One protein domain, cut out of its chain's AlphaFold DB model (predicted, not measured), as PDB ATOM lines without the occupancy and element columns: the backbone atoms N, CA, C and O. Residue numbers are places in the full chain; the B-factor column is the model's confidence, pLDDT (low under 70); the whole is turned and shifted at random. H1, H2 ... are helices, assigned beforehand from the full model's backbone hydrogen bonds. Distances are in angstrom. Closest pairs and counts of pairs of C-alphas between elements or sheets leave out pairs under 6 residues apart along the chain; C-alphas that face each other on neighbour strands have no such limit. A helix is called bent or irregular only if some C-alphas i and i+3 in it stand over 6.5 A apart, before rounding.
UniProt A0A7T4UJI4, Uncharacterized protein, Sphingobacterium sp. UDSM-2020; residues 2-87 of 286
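AT A GLANCE: This is residues 2 to 87 of the 286 residues of an uncharacterized protein of Sphingobacterium sp. UDSM-2020 (UniProt A0A7T4UJI4). One long helix, H2, runs through the middle, with H1 crossing one side of it at a steep tilt, short H3 packed on its residues 35 to 42, and H5 set crosswise at its residues 31 to 34. H4 lies off to one side of this group, near H5 but touching no helix, and a long loop, residues 19 to 30, leads from H1 to H2. The printed part has 86 residues with five named helices, H1 to H5 in chain order, and no named strand; the class is all helix. The whole is compact, with a radius of gyration of the C-alphas of 12.4 A and spans of 34 by 28 by 21 A.

IN THESE COORDINATES: H1 is residues 3 to 18, 21.3 A from first to last C-alpha, and begins with C-alpha 3 at (224.197, 276.779, 241.248). It has a kink of 46 degrees near residue 10 and is irregular: C-alphas 9 and 12 are 7.4 A apart. H2, residues 31 to 49, is the longest helix at 26.7 A, with C-alpha 31 at (218.036, 271.169, 224.584). H3 is residues 60 to 63, 5.3 A long, and H4 is residues 68 to 73, 8.6 A long. H5, residues 76 to 85, measures 14.2 A and ends with C-alpha 85 at (224.919, 266.921, 222.098).

HOW THE PARTS SIT: H2 is the hub, touching H1, H3 and H5. H1 and H2 touch at a steep tilt of 54 degrees, opposite ways; their closest C-alphas are those of Val 7 and Leu 39, 5.8 A apart. H2 touches H3 with residues 35 to 42 alone, closest at the C-alphas of Leu 39 and Ala 61, 5.5 A. It touches H5 with residues 31 to 34 alone, closest at the C-alphas of Ile 34 and Tyr 82, 6.4 A; their lines are only just about perpendicular, at 72 degrees. H4 and H5 are close but not clearly touching, with the C-alphas of Phe 71 and Arg 79 closest at 6.9 A. H2 and H4 are only just apart, with closest C-alphas 8.5 A from each other. Every O i to N i+4 pair is within hydrogen-bond range in H2, H4 and H5; H1 has 10 of 12, and H3 is too short for such a pair.

THE WHOLE: The two C-alphas farthest apart are those of Asn 25 and Gly 50, 34.5 A. The printed part has no cut. The link from H1 to H2 is long, with 12 residues; that from H2 to H3 is short, and those from H3 to H4 and H4 to H5 are tight. The mean pLDDT of the printed part is 84.9, and residues 51 to 58 are under 70.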
ATOM      1  N   ASP A   2     225.548 280.474 244.101       83.81
ATOM      2  CA  ASP A   2     224.480 279.450 244.022       83.81
ATOM      3  C   ASP A   2     224.413 278.864 242.600       83.81
ATOM      4  O   ASP A   2     224.438 279.615 241.618       83.81
ATOM      5  N   THR A   3     224.321 277.537 242.496       83.94
ATOM      6  CA  THR A   3     224.197 276.779 241.248       83.94
ATOM      7  C   THR A   3     223.062 277.298 240.367       83.94
ATOM      8  O   THR A   3     223.233 277.423 239.156       83.94
ATOM      9  N   THR A   4     221.930 277.701 240.954       87.75
ATOM     10  CA  THR A   4     220.798 278.275 240.202       87.75
ATOM     11  C   THR A   4     221.197 279.560 239.477       87.75
ATOM     12  O   THR A   4     220.897 279.755 238.295       87.75
ATOM     13  N   LYS A   5     221.927 280.440 240.174       88.00
ATOM     14  CA  LYS A   5     222.435 281.697 239.614       88.00
ATOM     15  C   LYS A   5     223.489 281.434 238.537       88.00
ATOM     16  O   LYS A   5     223.489 282.124 237.519       88.00
ATOM     17  N   PHE A   6     224.353 280.436 238.729       87.62
ATOM     18  CA  PHE A   6     225.333 280.026 237.719       87.62
ATOM     19  C   PHE A   6     224.666 279.549 236.429       87.62
ATOM     20  O   PHE A   6     224.978 280.073 235.359       87.62
ATOM     21  N   VAL A   7     223.711 278.625 236.525       89.75
ATOM     22  CA  VAL A   7     222.992 278.101 235.357       89.75
ATOM     23  C   VAL A   7     222.278 279.233 234.620       89.75
ATOM     24  O   VAL A   7     222.506 279.421 233.426       89.75
ATOM     25  N   LYS A   8     221.485 280.052 235.327       91.88
ATOM     26  CA  LYS A   8     220.728 281.160 234.721       91.88
ATOM     27  C   LYS A   8     221.625 282.136 233.951       91.88
ATOM     28  O   LYS A   8     221.257 282.578 232.866       91.88
ATOM     29  N   ASN A   9     222.799 282.453 234.494       90.19
ATOM     30  CA  ASN A   9     223.715 283.426 233.903       90.19
ATOM     31  C   ASN A   9     224.479 282.896 232.679       90.19
ATOM     32  O   ASN A   9     224.965 283.700 231.884       90.19
ATOM     33  N   ASN A  10     224.621 281.574 232.536       88.56
ATOM     34  CA  ASN A  10     225.440 280.961 231.485       88.56
ATOM     35  C   ASN A  10     224.617 280.241 230.410       88.56
ATOM     36  O   ASN A  10     225.071 280.141 229.270       88.56
ATOM     37  N   LEU A  11     223.401 279.790 230.734       91.19
ATOM     38  CA  LEU A  11     222.541 279.019 229.835       91.19
ATOM     39  C   LEU A  11     222.373 279.656 228.440       91.19
ATOM     40  O   LEU A  11     222.554 278.929 227.464       91.19
ATOM     41  N   PRO A  12     222.106 280.973 228.286       91.94
ATOM     42  CA  PRO A  12     221.954 281.566 226.956       91.94
ATOM     43  C   PRO A  12     223.208 281.430 226.086       91.94
ATOM     44  O   PRO A  12     223.105 281.083 224.915       91.94
ATOM     45  N   ALA A  13     224.397 281.647 226.659       89.81
ATOM     46  CA  ALA A  13     225.652 281.549 225.919       89.81
ATOM     47  C   ALA A  13     225.920 280.111 225.454       89.81
ATOM     48  O   ALA A  13     226.286 279.892 224.302       89.81
ATOM     49  N   TYR A  14     225.682 279.127 226.324       90.25
ATOM     50  CA  TYR A  14     225.863 277.712 225.998       90.25
ATOM     51  C   TYR A  14     224.863 277.218 224.947       90.25
ATOM     52  O   TYR A  14     225.247 276.504 224.027       90.25
ATOM     53  N   VAL A  15     223.598 277.635 225.037       90.38
ATOM     54  CA  VAL A  15     222.588 277.305 224.020       90.38
ATOM     55  C   VAL A  15     222.961 277.925 222.675       90.38
ATOM     56  O   VAL A  15     222.955 277.223 221.670       90.38
ATOM     57  N   ASN A  16     223.373 279.197 222.657       88.94
ATOM     58  CA  ASN A  16     223.816 279.864 221.430       88.94
ATOM     59  C   ASN A  16     225.066 279.207 220.827       88.94
ATOM     60  O   ASN A  16     225.249 279.228 219.613       88.94
ATOM     61  N   ARG A  17     225.938 278.617 221.656       87.50
ATOM     62  CA  ARG A  17     227.120 277.890 221.182       87.50
ATOM     63  C   ARG A  17     226.750 276.623 220.412       87.50
ATOM     64  O   ARG A  17     227.419 276.329 219.428       87.50
ATOM     65  N   LEU A  18     225.692 275.911 220.811       85.56
ATOM     66  CA  LEU A  18     225.229 274.715 220.093       85.56
ATOM     67  C   LEU A  18     224.833 275.036 218.647       85.56
ATOM     68  O   LEU A  18     225.160 274.271 217.745       85.56
ATOM     69  N   ASP A  19     224.221 276.199 218.415       83.00
ATOM     70  CA  ASP A  19     223.829 276.657 217.074       83.00
ATOM     71  C   ASP A  19     225.040 276.973 216.168       83.00
ATOM     72  O   ASP A  19     224.903 277.115 214.953       83.00
ATOM     73  N   GLN A  20     226.248 277.064 216.735       84.06
ATOM     74  CA  GLN A  20     227.486 277.273 215.977       84.06
ATOM     75  C   GLN A  20     228.112 275.960 215.483       84.06
ATOM     76  O   GLN A  20     229.017 276.005 214.645       84.06
ATOM     77  N   TYR A  21     227.652 274.794 215.959       81.94
ATOM     78  CA  TYR A  21     228.119 273.493 215.480       81.94
ATOM     79  C   TYR A  21     227.510 273.156 214.119       81.94
ATOM     80  O   TYR A  21     226.581 272.368 214.001       81.94
ATOM     81  N   LYS A  22     228.092 273.726 213.061       79.50
ATOM     82  CA  LYS A  22     227.629 273.557 211.672       79.50
ATOM     83  C   LYS A  22     227.734 272.131 211.118       79.50
ATOM     84  O   LYS A  22     227.231 271.887 210.034       79.50
ATOM     85  N   TYR A  23     228.405 271.225 211.824       80.94
ATOM     86  CA  TYR A  23     228.636 269.840 211.404       80.94
ATOM     87  C   TYR A  23     227.822 268.821 212.217       80.94
ATOM     88  O   TYR A  23     227.816 267.647 211.868       80.94
ATOM     89  N   LYS A  24     227.114 269.239 213.279       85.19
ATOM     90  CA  LYS A  24     226.238 268.368 214.081       85.19
ATOM     91  C   LYS A  24     224.780 268.789 213.881       85.19
ATOM     92  O   LYS A  24     224.480 269.980 213.865       85.19
ATOM     93  N   ASN A  25     223.855 267.836 213.792       88.62
ATOM     94  CA  ASN A  25     222.440 268.136 213.991       88.62
ATOM     95  C   ASN A  25     222.134 268.033 215.485       88.62
ATOM     96  O   ASN A  25     222.110 266.941 216.052       88.62
ATOM     97  N   ILE A  26     221.935 269.176 216.135       87.12
ATOM     98  CA  ILE A  26     221.567 269.227 217.550       87.12
ATOM     99  C   ILE A  26     220.045 269.358 217.650       87.12
ATOM    100  O   ILE A  26     219.510 270.340 217.128       87.12
ATOM    101  N   PRO A  27     219.343 268.428 218.323       84.75
ATOM    102  CA  PRO A  27     217.907 268.548 218.536       84.75
ATOM    103  C   PRO A  27     217.552 269.897 219.172       84.75
ATOM    104  O   PRO A  27     218.194 270.339 220.127       84.75
ATOM    105  N   VAL A  28     216.537 270.581 218.640       79.75
ATOM    106  CA  VAL A  28     216.084 271.877 219.183       79.75
ATOM    107  C   VAL A  28     215.217 271.679 220.427       79.75
ATOM    108  O   VAL A  28     215.236 272.499 221.349       79.75
ATOM    109  N   ILE A  29     214.471 270.578 220.458       77.81
ATOM    110  CA  ILE A  29     213.507 270.271 221.508       77.81
ATOM    111  C   ILE A  29     214.247 269.866 222.785       77.81
ATOM    112  O   ILE A  29     215.223 269.127 222.730       77.81
ATOM    113  N   ASP A  30     213.816 270.399 223.929       80.31
ATOM    114  CA  ASP A  30     214.346 270.135 225.277       80.31
ATOM    115  C   ASP A  30     215.855 270.396 225.495       80.31
ATOM    116  O   ASP A  30     216.350 270.300 226.620       80.31
ATOM    117  N   ARG A  31     216.590 270.888 224.484       85.69
ATOM    118  CA  ARG A  31     218.036 271.169 224.584       85.69
ATOM    119  C   ARG A  31     218.402 272.102 225.734       85.69
ATOM    120  O   ARG A  31     219.438 271.931 226.367       85.69
ATOM    121  N   LYS A  32     217.545 273.082 226.053       90.38
ATOM    122  CA  LYS A  32     217.768 274.002 227.183       90.38
ATOM    123  C   LYS A  32     217.792 273.258 228.521       90.38
ATOM    124  O   LYS A  32     218.591 273.612 229.383       90.38
ATOM    125  N   SER A  33     216.947 272.237 228.678       90.19
ATOM    126  CA  SER A  33     216.893 271.394 229.878       90.19
ATOM    127  C   SER A  33     218.189 270.595 230.040       90.19
ATOM    128  O   SER A  33     218.804 270.600 231.110       90.19
ATOM    129  N   ILE A  34     218.678 270.007 228.945       92.50
ATOM    130  CA  ILE A  34     219.941 269.259 228.937       92.50
ATOM    131  C   ILE A  34     221.131 270.167 229.240       92.50
ATOM    132  O   ILE A  34     221.912 269.863 230.138       92.50
ATOM    133  N   VAL A  35     221.243 271.322 228.576       92.12
ATOM    134  CA  VAL A  35     222.321 272.287 228.861       92.12
ATOM    135  C   VAL A  35     222.266 272.768 230.311       92.12
ATOM    136  O   VAL A  35     223.300 272.889 230.960       92.12
ATOM    137  N   SER A  36     221.070 273.022 230.844       92.25
ATOM    138  CA  SER A  36     220.883 273.393 232.249       92.25
ATOM    139  C   SER A  36     221.401 272.304 233.196       92.25
ATOM    140  O   SER A  36     222.097 272.608 234.166       92.25
ATOM    141  N   THR A  37     221.116 271.038 232.889       92.44
ATOM    142  CA  THR A  37     221.589 269.878 233.658       92.44
ATOM    143  C   THR A  37     223.111 269.752 233.600       92.44
ATOM    144  O   THR A  37     223.749 269.621 234.641       92.44
ATOM    145  N   LEU A  38     223.704 269.904 232.413       91.44
ATOM    146  CA  LEU A  38     225.157 269.887 232.223       91.44
ATOM    147  C   LEU A  38     225.861 271.003 232.992       91.44
ATOM    148  O   LEU A  38     226.840 270.757 233.687       91.44
ATOM    149  N   LEU A  39     225.340 272.231 232.911       90.75
ATOM    150  CA  LEU A  39     225.875 273.373 233.653       90.75
ATOM    151  C   LEU A  39     225.805 273.155 235.164       90.75
ATOM    152  O   LEU A  39     226.706 273.578 235.884       90.75
ATOM    153  N   ARG A  40     224.730 272.524 235.642       90.56
ATOM    154  CA  ARG A  40     224.549 272.216 237.059       90.56
ATOM    155  C   ARG A  40     225.591 271.217 237.549       90.56
ATOM    156  O   ARG A  40     226.206 271.487 238.576       90.56
ATOM    157  N   GLU A  41     225.765 270.097 236.852       89.69
ATOM    158  CA  GLU A  41     226.741 269.071 237.250       89.69
ATOM    159  C   GLU A  41     228.172 269.582 237.127       89.69
ATOM    160  O   GLU A  41     228.908 269.524 238.105       89.69
ATOM    161  N   TYR A  42     228.506 270.239 236.012       88.19
ATOM    162  CA  TYR A  42     229.815 270.865 235.830       88.19
ATOM    163  C   TYR A  42     230.160 271.821 236.978       88.19
ATOM    164  O   TYR A  42     231.255 271.790 237.526       88.19
ATOM    165  N   TYR A  43     229.206 272.665 237.377       86.81
ATOM    166  CA  TYR A  43     229.423 273.604 238.472       86.81
ATOM    167  C   TYR A  43     229.613 272.909 239.826       86.81
ATOM    168  O   TYR A  43     230.408 273.373 240.638       86.81
ATOM    169  N   ILE A  44     228.887 271.819 240.088       86.12
ATOM    170  CA  ILE A  44     229.061 271.031 241.315       86.12
ATOM    171  C   ILE A  44     230.453 270.391 241.334       86.12
ATOM    172  O   ILE A  44     231.133 270.470 242.355       86.12
ATOM    173  N   ASP A  45     230.903 269.835 240.214       83.88
ATOM    174  CA  ASP A  45     232.203 269.172 240.110       83.88
ATOM    175  C   ASP A  45     233.375 270.158 240.250       83.88
ATOM    176  O   ASP A  45     234.346 269.871 240.955       83.88
ATOM    177  N   GLU A  46     233.274 271.360 239.674       82.69
ATOM    178  CA  GLU A  46     234.263 272.431 239.882       82.69
ATOM    179  C   GLU A  46     234.315 272.870 241.359       82.69
ATOM    180  O   GLU A  46     235.395 273.018 241.929       82.69
ATOM    181  N   LEU A  47     233.157 272.998 242.027       81.06
ATOM    182  CA  LEU A  47     233.113 273.324 243.459       81.06
ATOM    183  C   LEU A  47     233.757 272.240 244.332       81.06
ATOM    184  O   LEU A  47     234.433 272.568 245.305       81.06
ATOM    185  N   VAL A  48     233.535 270.962 244.012       80.31
ATOM    186  CA  VAL A  48     234.104 269.831 244.762       80.31
ATOM    187  C   VAL A  48     235.606 269.694 244.513       80.31
ATOM    188  O   VAL A  48     236.352 269.381 245.439       80.31
ATOM    189  N   SER A  49     236.062 269.933 243.283       78.44
ATOM    190  CA  SER A  49     237.477 269.813 242.907       78.44
ATOM    191  C   SER A  49     238.339 271.001 243.343       78.44
ATOM    192  O   SER A  49     239.564 270.889 243.345       78.44
ATOM    193  N   GLY A  50     237.730 272.130 243.718       73.00
ATOM    194  CA  GLY A  50     238.453 273.351 244.082       73.00
ATOM    195  C   GLY A  50     239.090 274.068 242.885       73.00
ATOM    196  O   GLY A  50     239.865 275.004 243.080       73.00
ATOM    197  N   ASN A  51     238.772 273.650 241.655       66.56
ATOM    198  CA  ASN A  51     239.176 274.347 240.442       66.56
ATOM    199  C   ASN A  51     238.224 275.524 240.196       66.56
ATOM    200  O   ASN A  51     237.037 275.352 239.943       66.56
ATOM    201  N   GLU A  52     238.743 276.750 240.231       59.28
ATOM    202  CA  GLU A  52     237.964 277.954 239.902       59.28
ATOM    203  C   GLU A  52     237.973 278.261 238.392       59.28
ATOM    204  O   GLU A  52     237.888 279.413 237.961       59.28
ATOM    205  N   THR A  53     238.059 277.237 237.541       58.12
ATOM    206  CA  THR A  53     238.100 277.393 236.081       58.12
ATOM    207  C   THR A  53     236.703 277.510 235.473       58.12
ATOM    208  O   THR A  53     236.375 276.910 234.453       58.12
ATOM    209  N   LEU A  54     235.870 278.386 236.032       59.34
ATOM    210  CA  LEU A  54     234.546 278.730 235.494       59.34
ATOM    211  C   LEU A  54     234.638 279.693 234.291       59.34
ATOM    212  O   LEU A  54     233.818 280.603 234.138       59.34
ATOM    213  N   SER A  55     235.655 279.526 233.436       57.34
ATOM    214  CA  SER A  55     235.847 280.364 232.251       57.34
ATOM    215  C   SER A  55     234.764 280.076 231.208       57.34
ATOM    216  O   SER A  55     234.551 278.939 230.784       57.34
ATOM    217  N   LYS A  56     234.100 281.143 230.755       55.50
ATOM    218  CA  LYS A  56     233.083 281.103 229.696       55.50
ATOM    219  C   LYS A  56     233.672 280.800 228.316       55.50
ATOM    220  O   LYS A  56     232.939 280.358 227.437       55.50
ATOM    221  N   ASP A  57     234.976 280.992 228.133       56.44
ATOM    222  CA  ASP A  57     235.619 280.964 226.814       56.44
ATOM    223  C   ASP A  57     235.817 279.543 226.270       56.44
ATOM    224  O   ASP A  57     236.116 279.357 225.090       56.44
ATOM    225  N   ARG A  58     235.642 278.525 227.120       67.62
ATOM    226  CA  ARG A  58     235.945 277.126 226.784       67.62
ATOM    227  C   ARG A  58     234.720 276.204 226.759       67.62
ATOM    228  O   ARG A  58     234.869 275.049 226.386       67.62
ATOM    229  N   TYR A  59     233.525 276.690 227.120       74.56
ATOM    230  CA  TYR A  59     232.260 275.928 227.131       74.56
ATOM    231  C   TYR A  59     232.362 274.499 227.710       74.56
ATOM    232  O   TYR A  59     231.689 273.586 227.231       74.56
ATOM    233  N   TYR A  60     233.189 274.298 228.746       78.19
ATOM    234  CA  TYR A  60     233.557 272.968 229.250       78.19
ATOM    235  C   TYR A  60     232.369 272.107 229.686       78.19
ATOM    236  O   TYR A  60     232.433 270.884 229.581       78.19
ATOM    237  N   ALA A  61     231.257 272.723 230.102       80.06
ATOM    238  CA  ALA A  61     230.059 271.969 230.453       80.06
ATOM    239  C   ALA A  61     229.456 271.193 229.262       80.06
ATOM    240  O   ALA A  61     228.801 270.184 229.481       80.06
ATOM    241  N   LEU A  62     229.687 271.598 228.003       81.31
ATOM    242  CA  LEU A  62     229.213 270.834 226.832       81.31
ATOM    243  C   LEU A  62     230.021 269.552 226.595       81.31
ATOM    244  O   LEU A  62     229.495 268.596 226.030       81.31
ATOM    245  N   SER A  63     231.276 269.533 227.046       78.25
ATOM    246  CA  SER A  63     232.145 268.351 227.064       78.25
ATOM    247  C   SER A  63     232.074 267.573 228.381       78.25
ATOM    248  O   SER A  63     232.768 266.571 228.534       78.25
ATOM    249  N   HIS A  64     231.278 268.039 229.346       82.56
ATOM    250  CA  HIS A  64     231.164 267.417 230.656       82.56
ATOM    251  C   HIS A  64     230.231 266.208 230.596       82.56
ATOM    252  O   HIS A  64     229.154 266.254 229.996       82.56
ATOM    253  N   HIS A  65     230.646 265.100 231.204       88.19
ATOM    254  CA  HIS A  65     229.852 263.877 231.200       88.19
ATOM    255  C   HIS A  65     228.911 263.881 232.380       88.19
ATOM    256  O   HIS A  65     229.326 264.183 233.492       88.19
ATOM    257  N   LEU A  66     227.658 263.494 232.149       90.00
ATOM    258  CA  LEU A  66     226.723 263.414 233.256       90.00
ATOM    259  C   LEU A  66     227.140 262.312 234.236       90.00
ATOM    260  O   LEU A  66     227.642 261.252 233.841       90.00
ATOM    261  N   SER A  67     226.873 262.500 235.521       89.94
ATOM    262  CA  SER A  67     226.994 261.418 236.491       89.94
ATOM    263  C   SER A  67     226.077 260.252 236.095       89.94
ATOM    264  O   SER A  67     225.014 260.439 235.494       89.94
ATOM    265  N   ALA A  68     226.451 259.016 236.446       90.62
ATOM    266  CA  ALA A  68     225.615 257.849 236.142       90.62
ATOM    267  C   ALA A  68     224.201 257.983 236.738       90.62
ATOM    268  O   ALA A  68     223.218 257.598 236.108       90.62
ATOM    269  N   LYS A  69     224.096 258.580 237.932       92.00
ATOM    270  CA  LYS A  69     222.821 258.874 238.593       92.00
ATOM    271  C   LYS A  69     221.960 259.812 237.747       92.00
ATOM    272  O   LYS A  69     220.792 259.506 237.518       92.00
ATOM    273  N   THR A  70     222.525 260.920 237.277       93.56
ATOM    274  CA  THR A  70     221.775 261.914 236.503       93.56
ATOM    275  C   THR A  70     221.410 261.387 235.127       93.56
ATOM    276  O   THR A  70     220.235 261.448 234.773       93.56
ATOM    277  N   PHE A  71     222.341 260.758 234.405       93.88
ATOM    278  CA  PHE A  71     222.050 260.102 233.125       93.88
ATOM    279  C   PHE A  71     220.890 259.098 233.248       93.88
ATOM    280  O   PHE A  71     219.950 259.124 232.458       93.88
ATOM    281  N   ASN A  72     220.898 258.265 234.295       92.50
ATOM    282  CA  ASN A  72     219.839 257.285 234.551       92.50
ATOM    283  C   ASN A  72     218.525 257.889 235.069       92.50
ATOM    284  O   ASN A  72     217.517 257.184 235.105       92.50
ATOM    285  N   SER A  73     218.515 259.160 235.465       94.62
ATOM    286  CA  SER A  73     217.295 259.873 235.866       94.62
ATOM    287  C   SER A  73     216.584 260.554 234.696       94.62
ATOM    288  O   SER A  73     215.395 260.845 234.795       94.62
ATOM    289  N   LEU A  74     217.290 260.783 233.582       94.25
ATOM    290  CA  LEU A  74     216.703 261.361 232.375       94.25
ATOM    291  C   LEU A  74     215.661 260.409 231.768       94.25
ATOM    292  O   LEU A  74     215.845 259.185 231.795       94.25
ATOM    293  N   ASN A  75     214.605 260.969 231.173       94.06
ATOM    294  CA  ASN A  75     213.707 260.219 230.292       94.06
ATOM    295  C   ASN A  75     214.407 259.889 228.956       94.06
ATOM    296  O   ASN A  75     215.489 260.404 228.666       94.06
ATOM    297  N   ASN A  76     213.806 259.024 228.139       94.56
ATOM    298  CA  ASN A  76     214.429 258.556 226.898       94.56
ATOM    299  C   ASN A  76     214.720 259.699 225.910       94.56
ATOM    300  O   ASN A  76     215.811 259.744 225.343       94.56
ATOM    301  N   ARG A  77     213.808 260.663 225.754       92.75
ATOM    302  CA  ARG A  77     214.020 261.819 224.873       92.75
ATOM    303  C   ARG A  77     215.203 262.677 225.318       92.75
ATOM    304  O   ARG A  77     216.054 263.039 224.510       92.75
ATOM    305  N   ASP A  78     215.297 262.948 226.612       93.75
ATOM    306  CA  ASP A  78     216.386 263.720 227.202       93.75
ATOM    307  C   ASP A  78     217.732 262.995 227.086       93.75
ATOM    308  O   ASP A  78     218.750 263.620 226.781       93.75
ATOM    309  N   ARG A  79     217.752 261.666 227.252       94.69
ATOM    310  CA  ARG A  79     218.957 260.858 226.999       94.69
ATOM    311  C   ARG A  79     219.367 260.896 225.537       94.69
ATOM    312  O   ARG A  79     220.559 261.014 225.264       94.69
ATOM    313  N   PHE A  80     218.414 260.822 224.611       94.38
ATOM    314  CA  PHE A  80     218.683 260.963 223.181       94.38
ATOM    315  C   PHE A  80     219.305 262.330 222.872       94.38
ATOM    316  O   PHE A  80     220.395 262.388 222.303       94.38
ATOM    317  N   ASN A  81     218.685 263.418 223.335       92.56
ATOM    318  CA  ASN A  81     219.206 264.775 223.161       92.56
ATOM    319  C   ASN A  81     220.622 264.917 223.722       92.56
ATOM    320  O   ASN A  81     221.504 265.469 223.065       92.56
ATOM    321  N   TYR A  82     220.859 264.362 224.910       93.50
ATOM    322  CA  TYR A  82     222.182 264.329 225.510       93.50
ATOM    323  C   TYR A  82     223.199 263.558 224.650       93.50
ATOM    324  O   TYR A  82     224.283 264.079 224.402       93.50
ATOM    325  N   CYS A  83     222.848 262.381 224.118       92.44
ATOM    326  CA  CYS A  83     223.722 261.625 223.211       92.44
ATOM    327  C   CYS A  83     224.056 262.411 221.935       92.44
ATOM    328  O   CYS A  83     225.187 262.354 221.454       92.44
ATOM    329  N   MET A  84     223.099 263.164 221.391       90.06
ATOM    330  CA  MET A  84     223.321 263.972 220.189       90.06
ATOM    331  C   MET A  84     224.187 265.210 220.450       90.06
ATOM    332  O   MET A  84     224.872 265.675 219.537       90.06
ATOM    333  N   MET A  85     224.176 265.728 221.681       88.31
ATOM    334  CA  MET A  85     224.919 266.921 222.098       88.31
ATOM    335  C   MET A  85     226.333 266.622 222.599       88.31
ATOM    336  O   MET A  85     227.259 267.368 222.273       88.31
ATOM    337  N   THR A  86     226.495 265.561 223.386       86.69
ATOM    338  CA  THR A  86     227.702 265.310 224.174       86.69
ATOM    339  C   THR A  86     228.172 263.875 223.989       86.69
ATOM    340  O   THR A  86     227.516 262.916 224.398       86.69
ATOM    341  N   GLN A  87     229.354 263.727 223.403       82.62
ATOM    342  CA  GLN A  87     230.080 262.465 223.368       82.62
ATOM    343  C   GLN A  87     230.910 262.300 224.643       82.62
ATOM    344  O   GLN A  87     231.575 263.235 225.093       82.62
TER     345      GLN A  87